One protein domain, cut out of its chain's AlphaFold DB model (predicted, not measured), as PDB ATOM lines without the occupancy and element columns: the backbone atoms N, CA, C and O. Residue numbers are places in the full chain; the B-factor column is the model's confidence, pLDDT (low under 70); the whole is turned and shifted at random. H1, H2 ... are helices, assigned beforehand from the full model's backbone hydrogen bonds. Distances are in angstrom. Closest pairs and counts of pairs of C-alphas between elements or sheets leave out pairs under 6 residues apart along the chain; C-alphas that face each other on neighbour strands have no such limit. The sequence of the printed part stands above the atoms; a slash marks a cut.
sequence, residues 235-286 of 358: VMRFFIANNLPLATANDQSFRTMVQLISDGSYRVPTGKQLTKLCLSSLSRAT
ATOM      1  N   VAL A 235      78.622  13.907  14.546       80.62
ATOM      2  CA  VAL A 235      77.765  13.150  15.470       80.62
ATOM      3  C   VAL A 235      78.531  12.862  16.763       80.62
ATOM      4  O   VAL A 235      78.058  13.212  17.844       80.62
ATOM      5  N   MET A 236      79.755  12.329  16.682       78.38
ATOM      6  CA  MET A 236      80.543  12.017  17.881       78.38
ATOM      7  C   MET A 236      80.820  13.263  18.744       78.38
ATOM      8  O   MET A 236      80.689  13.210  19.969       78.38
ATOM      9  N   ARG A 237      81.121  14.417  18.124       83.69
ATOM     10  CA  ARG A 237      81.252  15.712  18.822       83.69
ATOM     11  C   ARG A 237      79.956  16.131  19.518       83.69
ATOM     12  O   ARG A 237      80.024  16.578  20.660       83.69
ATOM     13  N   PHE A 238      78.797  15.991  18.869       85.25
ATOM     14  CA  PHE A 238      77.499  16.339  19.460       85.25
ATOM     15  C   PHE A 238      77.194  15.498  20.707       85.25
ATOM     16  O   PHE A 238      76.822  16.054  21.743       85.25
ATOM     17  N   PHE A 239      77.415  14.183  20.643       86.00
ATOM     18  CA  PHE A 239      77.198  13.284  21.781       86.00
ATOM     19  C   PHE A 239      78.140  13.603  22.950       86.00
ATOM     20  O   PHE A 239      77.680  13.748  24.083       86.00
ATOM     21  N   ILE A 240      79.433  13.822  22.677       78.50
ATOM     22  CA  ILE A 240      80.426  14.207  23.695       78.50
ATOM     23  C   ILE A 240      80.100  15.573  24.323       78.50
ATOM     24  O   ILE A 240      80.228  15.730  25.536       78.50
ATOM     25  N   ALA A 241      79.661  16.558  23.533       82.44
ATOM     26  CA  ALA A 241      79.348  17.902  24.028       82.44
ATOM     27  C   ALA A 241      78.123  17.937  24.961       82.44
ATOM     28  O   ALA A 241      78.077  18.757  25.876       82.44
ATOM     29  N   ASN A 242      77.155  17.040  24.746       83.06
ATOM     30  CA  ASN A 242      75.918  16.954  25.529       83.06
ATOM     31  C   ASN A 242      75.933  15.828  26.586       83.06
ATOM     32  O   ASN A 242      74.953  15.662  27.304       83.06
ATOM     33  N   ASN A 243      77.038  15.079  26.709       82.44
ATOM     34  CA  ASN A 243      77.184  13.886  27.561       82.44
ATOM     35  C   ASN A 243      76.114  12.801  27.293       82.44
ATOM     36  O   ASN A 243      75.623  12.159  28.219       82.44
ATOM     37  N   LEU A 244      75.744  12.603  26.024       83.62
ATOM     38  CA  LEU A 244      74.748  11.606  25.617       83.62
ATOM     39  C   LEU A 244      75.388  10.215  25.422       83.62
ATOM     40  O   LEU A 244      76.505  10.137  24.897       83.62
ATOM     41  N   PRO A 245      74.698   9.107  25.762       84.38
ATOM     42  CA  PRO A 245      75.191   7.756  25.498       84.38
ATOM     43  C   PRO A 245      75.357   7.500  23.997       84.38
ATOM     44  O   PRO A 245      74.411   7.668  23.230       84.38
ATOM     45  N   LEU A 246      76.529   7.023  23.564       77.25
ATOM     46  CA  LEU A 246      76.800   6.737  22.143       77.25
ATOM     47  C   LEU A 246      75.825   5.711  21.531       77.25
ATOM     48  O   LEU A 246      75.593   5.737  20.326       77.25
ATOM     49  N   ALA A 247      75.205   4.856  22.352       78.62
ATOM     50  CA  ALA A 247      74.163   3.925  21.920       78.62
ATOM     51  C   ALA A 247      72.960   4.629  21.259       78.62
ATOM     52  O   ALA A 247      72.426   4.121  20.275       78.62
ATOM     53  N   THR A 248      72.569   5.825  21.720       79.62
ATOM     54  CA  THR A 248      71.416   6.555  21.160       79.62
ATOM     55  C   THR A 248      71.683   7.083  19.744       79.62
ATOM     56  O   THR A 248      70.740   7.395  19.028       79.62
ATOM     57  N   ALA A 249      72.937   7.106  19.268       77.25
ATOM     58  CA  ALA A 249      73.237   7.384  17.858       77.25
ATOM     59  C   ALA A 249      72.742   6.267  16.913       77.25
ATOM     60  O   ALA A 249      72.558   6.503  15.719       77.25
ATOM     61  N   ASN A 250      72.509   5.058  17.441       78.38
ATOM     62  CA  ASN A 250      71.943   3.936  16.695       78.38
ATOM     63  C   ASN A 250      70.418   3.810  16.816       78.38
ATOM     64  O   ASN A 250      69.843   3.064  16.027       78.38
ATOM     65  N   ASP A 251      69.774   4.541  17.731       85.88
ATOM     66  CA  ASP A 251      68.321   4.530  17.932       85.88
ATOM     67  C   ASP A 251      67.584   4.920  16.637       85.88
ATOM     68  O   ASP A 251      67.869   5.949  16.016       85.88
ATOM     69  N   GLN A 252      66.611   4.101  16.230       84.12
ATOM     70  CA  GLN A 252      65.786   4.352  15.049       84.12
ATOM     71  C   GLN A 252      65.017   5.679  15.158       84.12
ATOM     72  O   GLN A 252      64.835   6.372  14.154       84.12
ATOM     73  N   SER A 253      64.637   6.081  16.371       84.75
ATOM     74  CA  SER A 253      63.991   7.359  16.686       84.75
ATOM     75  C   SER A 253      64.924   8.536  16.387       84.75
ATOM     76  O   SER A 253      64.523   9.518  15.760       84.75
ATOM     77  N   PHE A 254      66.197   8.415  16.781       85.19
ATOM     78  CA  PHE A 254      67.230   9.417  16.521       85.19
ATOM     79  C   PHE A 254      67.566   9.498  15.026       85.19
ATOM     80  O   PHE A 254      67.575  10.589  14.460       85.19
ATOM     81  N   ARG A 255      67.751   8.349  14.361       83.25
ATOM     82  CA  ARG A 255      67.975   8.261  12.906       83.25
ATOM     83  C   ARG A 255      66.845   8.931  12.115       83.25
ATOM     84  O   ARG A 255      67.115   9.773  11.263       83.25
ATOM     85  N   THR A 256      65.591   8.631  12.460       83.75
ATOM     86  CA  THR A 256      64.396   9.235  11.839       83.75
ATOM     87  C   THR A 256      64.350  10.753  12.055       83.75
ATOM     88  O   THR A 256      64.084  11.503  11.119       83.75
ATOM     89  N   MET A 257      64.665  11.234  13.265       84.44
ATOM     90  CA  MET A 257      64.724  12.670  13.567       84.44
ATOM     91  C   MET A 257      65.805  13.395  12.748       84.44
ATOM     92  O   MET A 257      65.538  14.458  12.190       84.44
ATOM     93  N   VAL A 258      67.007  12.817  12.641       82.88
ATOM     94  CA  VAL A 258      68.108  13.382  11.844       82.88
ATOM     95  C   VAL A 258      67.725  13.465  10.364       82.88
ATOM     96  O   VAL A 258      67.983  14.493   9.736       82.88
ATOM     97  N   GLN A 259      67.058  12.443   9.821       81.62
ATOM     98  CA  GLN A 259      66.585  12.447   8.435       81.62
ATOM     99  C   GLN A 259      65.552  13.561   8.187       81.62
ATOM    100  O   GLN A 259      65.767  14.395   7.315       81.62
ATOM    101  N   LEU A 260      64.517  13.679   9.029       80.56
ATOM    102  CA  LEU A 260      63.491  14.734   8.924       80.56
ATOM    103  C   LEU A 260      64.054  16.170   8.977       80.56
ATOM    104  O   LEU A 260      63.457  17.091   8.416       80.56
ATOM    105  N   ILE A 261      65.185  16.367   9.662       81.44
ATOM    106  CA  ILE A 261      65.911  17.647   9.709       81.44
ATOM    107  C   ILE A 261      66.785  17.828   8.457       81.44
ATOM    108  O   ILE A 261      66.840  18.927   7.907       81.44
ATOM    109  N   SER A 262      67.440  16.761   7.988       77.75
ATOM    110  CA  SER A 262      68.292  16.763   6.786       77.75
ATOM    111  C   SER A 262      67.495  17.050   5.512       77.75
ATOM    112  O   SER A 262      67.955  17.806   4.660       77.75
ATOM    113  N   ASP A 263      66.269  16.533   5.430       78.00
ATOM    114  CA  ASP A 263      65.333  16.748   4.320       78.00
ATOM    115  C   ASP A 263      64.728  18.174   4.311       78.00
ATOM    116  O   ASP A 263      63.861  18.484   3.496       78.00
ATOM    117  N   GLY A 264      65.112  19.053   5.252       72.19
ATOM    118  CA  GLY A 264      64.632  20.440   5.367       72.19
ATOM    119  C   GLY A 264      63.162  20.599   5.788       72.19
ATOM    120  O   GLY A 264      62.718  21.710   6.083       72.19
ATOM    121  N   SER A 265      62.420  19.493   5.858       64.94
ATOM    122  CA  SER A 265      60.983  19.419   6.145       64.94
ATOM    123  C   SER A 265      60.617  19.874   7.568       64.94
ATOM    124  O   SER A 265      59.502  20.335   7.817       64.94
ATOM    125  N   TYR A 266      61.557  19.788   8.519       71.19
ATOM    126  CA  TYR A 266      61.287  20.016   9.938       71.19
ATOM    127  C   TYR A 266      62.126  21.141  10.566       71.19
ATOM    128  O   TYR A 266      63.349  21.053  10.680       71.19
ATOM    129  N   ARG A 267      61.460  22.191  11.074       78.94
ATOM    130  CA  ARG A 267      62.094  23.185  11.959       78.94
ATOM    131  C   ARG A 267      62.170  22.644  13.386       78.94
ATOM    132  O   ARG A 267      61.140  22.380  14.001       78.94
ATOM    133  N   VAL A 268      63.385  22.552  13.925       80.75
ATOM    134  CA  VAL A 268      63.647  22.072  15.291       80.75
ATOM    135  C   VAL A 268      62.908  22.943  16.329       80.75
ATOM    136  O   VAL A 268      63.154  24.153  16.383       80.75
ATOM    137  N   PRO A 269      62.013  22.375  17.161       82.19
ATOM    138  CA  PRO A 269      61.304  23.121  18.195       82.19
ATOM    139  C   PRO A 269      62.227  23.470  19.367       82.19
ATOM    140  O   PRO A 269      63.151  22.731  19.706       82.19
ATOM    141  N   THR A 270      61.938  24.572  20.062       85.62
ATOM    142  CA  THR A 270      62.585  24.856  21.353       85.62
ATOM    143  C   THR A 270      62.189  23.808  22.397       85.62
ATOM    144  O   THR A 270      61.084  23.265  22.345       85.62
ATOM    145  N   GLY A 271      63.034  23.578  23.410       82.12
ATOM    146  CA  GLY A 271      62.743  22.606  24.474       82.12
ATOM    147  C   GLY A 271      61.364  22.799  25.124       82.12
ATOM    148  O   GLY A 271      60.635  21.832  25.299       82.12
ATOM    149  N   LYS A 272      60.933  24.050  25.362       84.69
ATOM    150  CA  LYS A 272      59.589  24.360  25.894       84.69
ATOM    151  C   LYS A 272      58.452  23.935  24.955       84.69
ATOM    152  O   LYS A 272      57.418  23.461  25.423       84.69
ATOM    153  N   GLN A 273      58.625  24.106  23.642       85.19
ATOM    154  CA  GLN A 273      57.652  23.651  22.642       85.19
ATOM    155  C   GLN A 273      57.626  22.121  22.569       85.19
ATOM    156  O   GLN A 273      56.540  21.548  22.545       85.19
ATOM    157  N   LEU A 274      58.790  21.464  22.616       84.31
ATOM    158  CA  LEU A 274      58.887  20.004  22.642       84.31
ATOM    159  C   LEU A 274      58.210  19.417  23.891       84.31
ATOM    160  O   LEU A 274      57.352  18.551  23.755       84.31
ATOM    161  N   THR A 275      58.482  19.953  25.088       81.69
ATOM    162  CA  THR A 275      57.788  19.555  26.327       81.69
ATOM    163  C   THR A 275      56.273  19.722  26.205       81.69
ATOM    164  O   THR A 275      55.532  18.802  26.546       81.69
ATOM    165  N   LYS A 276      55.788  20.853  25.664       85.81
ATOM    166  CA  LYS A 276      54.344  21.063  25.455       85.81
ATOM    167  C   LYS A 276      53.753  20.043  24.474       85.81
ATOM    168  O   LYS A 276      52.656  19.553  24.729       85.81
ATOM    169  N   LEU A 277      54.457  19.709  23.392       82.69
ATOM    170  CA  LEU A 277      54.027  18.691  22.427       82.69
ATOM    171  C   LEU A 277      53.954  17.302  23.073       82.69
ATOM    172  O   LEU A 277      52.909  16.666  22.992       82.69
ATOM    173  N   CYS A 278      55.001  16.867  23.783       82.88
ATOM    174  CA  CYS A 278      55.017  15.581  24.484       82.88
ATOM    175  C   CYS A 278      53.864  15.464  25.495       82.88
ATOM    176  O   CYS A 278      53.117  14.489  25.456       82.88
ATOM    177  N   LEU A 279      53.654  16.483  26.337       81.19
ATOM    178  CA  LEU A 279      52.548  16.503  27.303       81.19
ATOM    179  C   LEU A 279      51.167  16.507  26.619       81.19
ATOM    180  O   LEU A 279      50.267  15.809  27.074       81.19
ATOM    181  N   SER A 280      51.014  17.222  25.498       76.56
ATOM    182  CA  SER A 280      49.758  17.270  24.721       76.56
ATOM    183  C   SER A 280      49.449  15.969  23.966       76.56
ATOM    184  O   SER A 280      48.294  15.722  23.614       76.56
ATOM    185  N   SER A 281      50.467  15.152  23.680       71.50
ATOM    186  CA  SER A 281      50.304  13.797  23.143       71.50
ATOM    187  C   SER A 281      49.961  12.803  24.253       71.50
ATOM    188  O   SER A 281      49.050  11.997  24.083       71.50
ATOM    189  N   LEU A 282      50.619  12.903  25.414       67.94
ATOM    190  CA  LEU A 282      50.330  12.069  26.587       67.94
ATOM    191  C   LEU A 282      48.900  12.286  27.106       67.94
ATOM    192  O   LEU A 282      48.185  11.312  27.321       67.94
ATOM    193  N   SER A 283      48.432  13.537  27.209       57.69
ATOM    194  CA  SER A 283      47.050  13.836  27.621       57.69
ATOM    195  C   SER A 283      45.995  13.337  26.624       57.69
ATOM    196  O   SER A 283      44.850  13.105  26.995       57.69
ATOM    197  N   ARG A 284      46.368  13.166  25.351       56.47
ATOM    198  CA  ARG A 284      45.490  12.605  24.313       56.47
ATOM    199  C   ARG A 284      45.479  11.074  24.348       56.47
ATOM    200  O   ARG A 284      44.448  10.466  24.081       56.47
ATOM    201  N   ALA A 285      46.600  10.459  24.729       55.03
ATOM    202  CA  ALA A 285      46.703   9.019  24.955       55.03
ATOM    203  C   ALA A 285      45.935   8.559  26.210       55.03
ATOM    204  O   ALA A 285      45.381   7.462  26.204       55.03
ATOM    205  N   THR A 286      45.845   9.386  27.262       51.66
ATOM    206  CA  THR A 286      44.991   9.087  28.426       51.66
ATOM    207  C   THR A 286      43.505   9.279  28.125       51.66
ATOM    208  O   THR A 286      42.707   8.426  28.501       51.66
TER     209      THR A 286
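AT A GLANCE: This is residues 235 to 286 of the 358 residues of the protein "DEBR0S6_07866g1_1" of Dekkera bruxellensis (UniProt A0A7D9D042). Three helices, H1, H2 and H3, are gathered loosely toward one end of an open model, and the longest helix, H4, sticks out at the other end as an arm along residues 271 to 276 and 278 to 286. The link of residues 263 to 270 turns back from the end of H3 and leads over to H4. The printed part has 52 residues with four named helices, in the order H1, H2, H3, H4, and no named strand; the class is all helix. The whole is loose, with a radius of gyration of the C-alphas of 13.3 A, and spans 36 by 25 by 20 A.

IN THESE COORDINATES: H1, residues 235 to 242, begins at C-alpha 235 (77.765, 13.150, 15.470) and is 10.9 A long. H2 is residues 246 to 250, 7.8 A. H3, residues 252 to 262, is 15.1 A long and begins at C-alpha 252 (65.786, 4.352, 15.049). H4, residues 271 to 286, is 22.7 A long and ends at C-alpha 286 (44.991, 9.087, 28.426).

HOW THE PARTS SIT: H1 and H2 only just touch, with 3 pairs of C-alphas within 8 A, the closest being those of Phe 239 and Leu 246, 6.6 A apart. H2 and H3 are close but not clearly touching; their closest C-alphas, of Thr 248 and Phe 254, are 6.9 A apart. H3 and H4 are apart, and H4 is also apart from H1 and H2. H1 and H3 are apart. In H1 and H3 every O i to N i+4 pair is within hydrogen-bond range; in H4 it is 11 of 12, and in H2 0 of 1, with 2 of 2 O i to N i+3 pairs within range.

THE WHOLE: The C-alphas of Arg 237 and Thr 286, the two farthest apart, are 38.1 A from each other. The printed part has no cut. The links H1 to H2 and H2 to H3 are tight, and H3 to H4 is short. The mean pLDDT of the printed part is 78.8, and residue 265 and residues 282 to 286 are under 70.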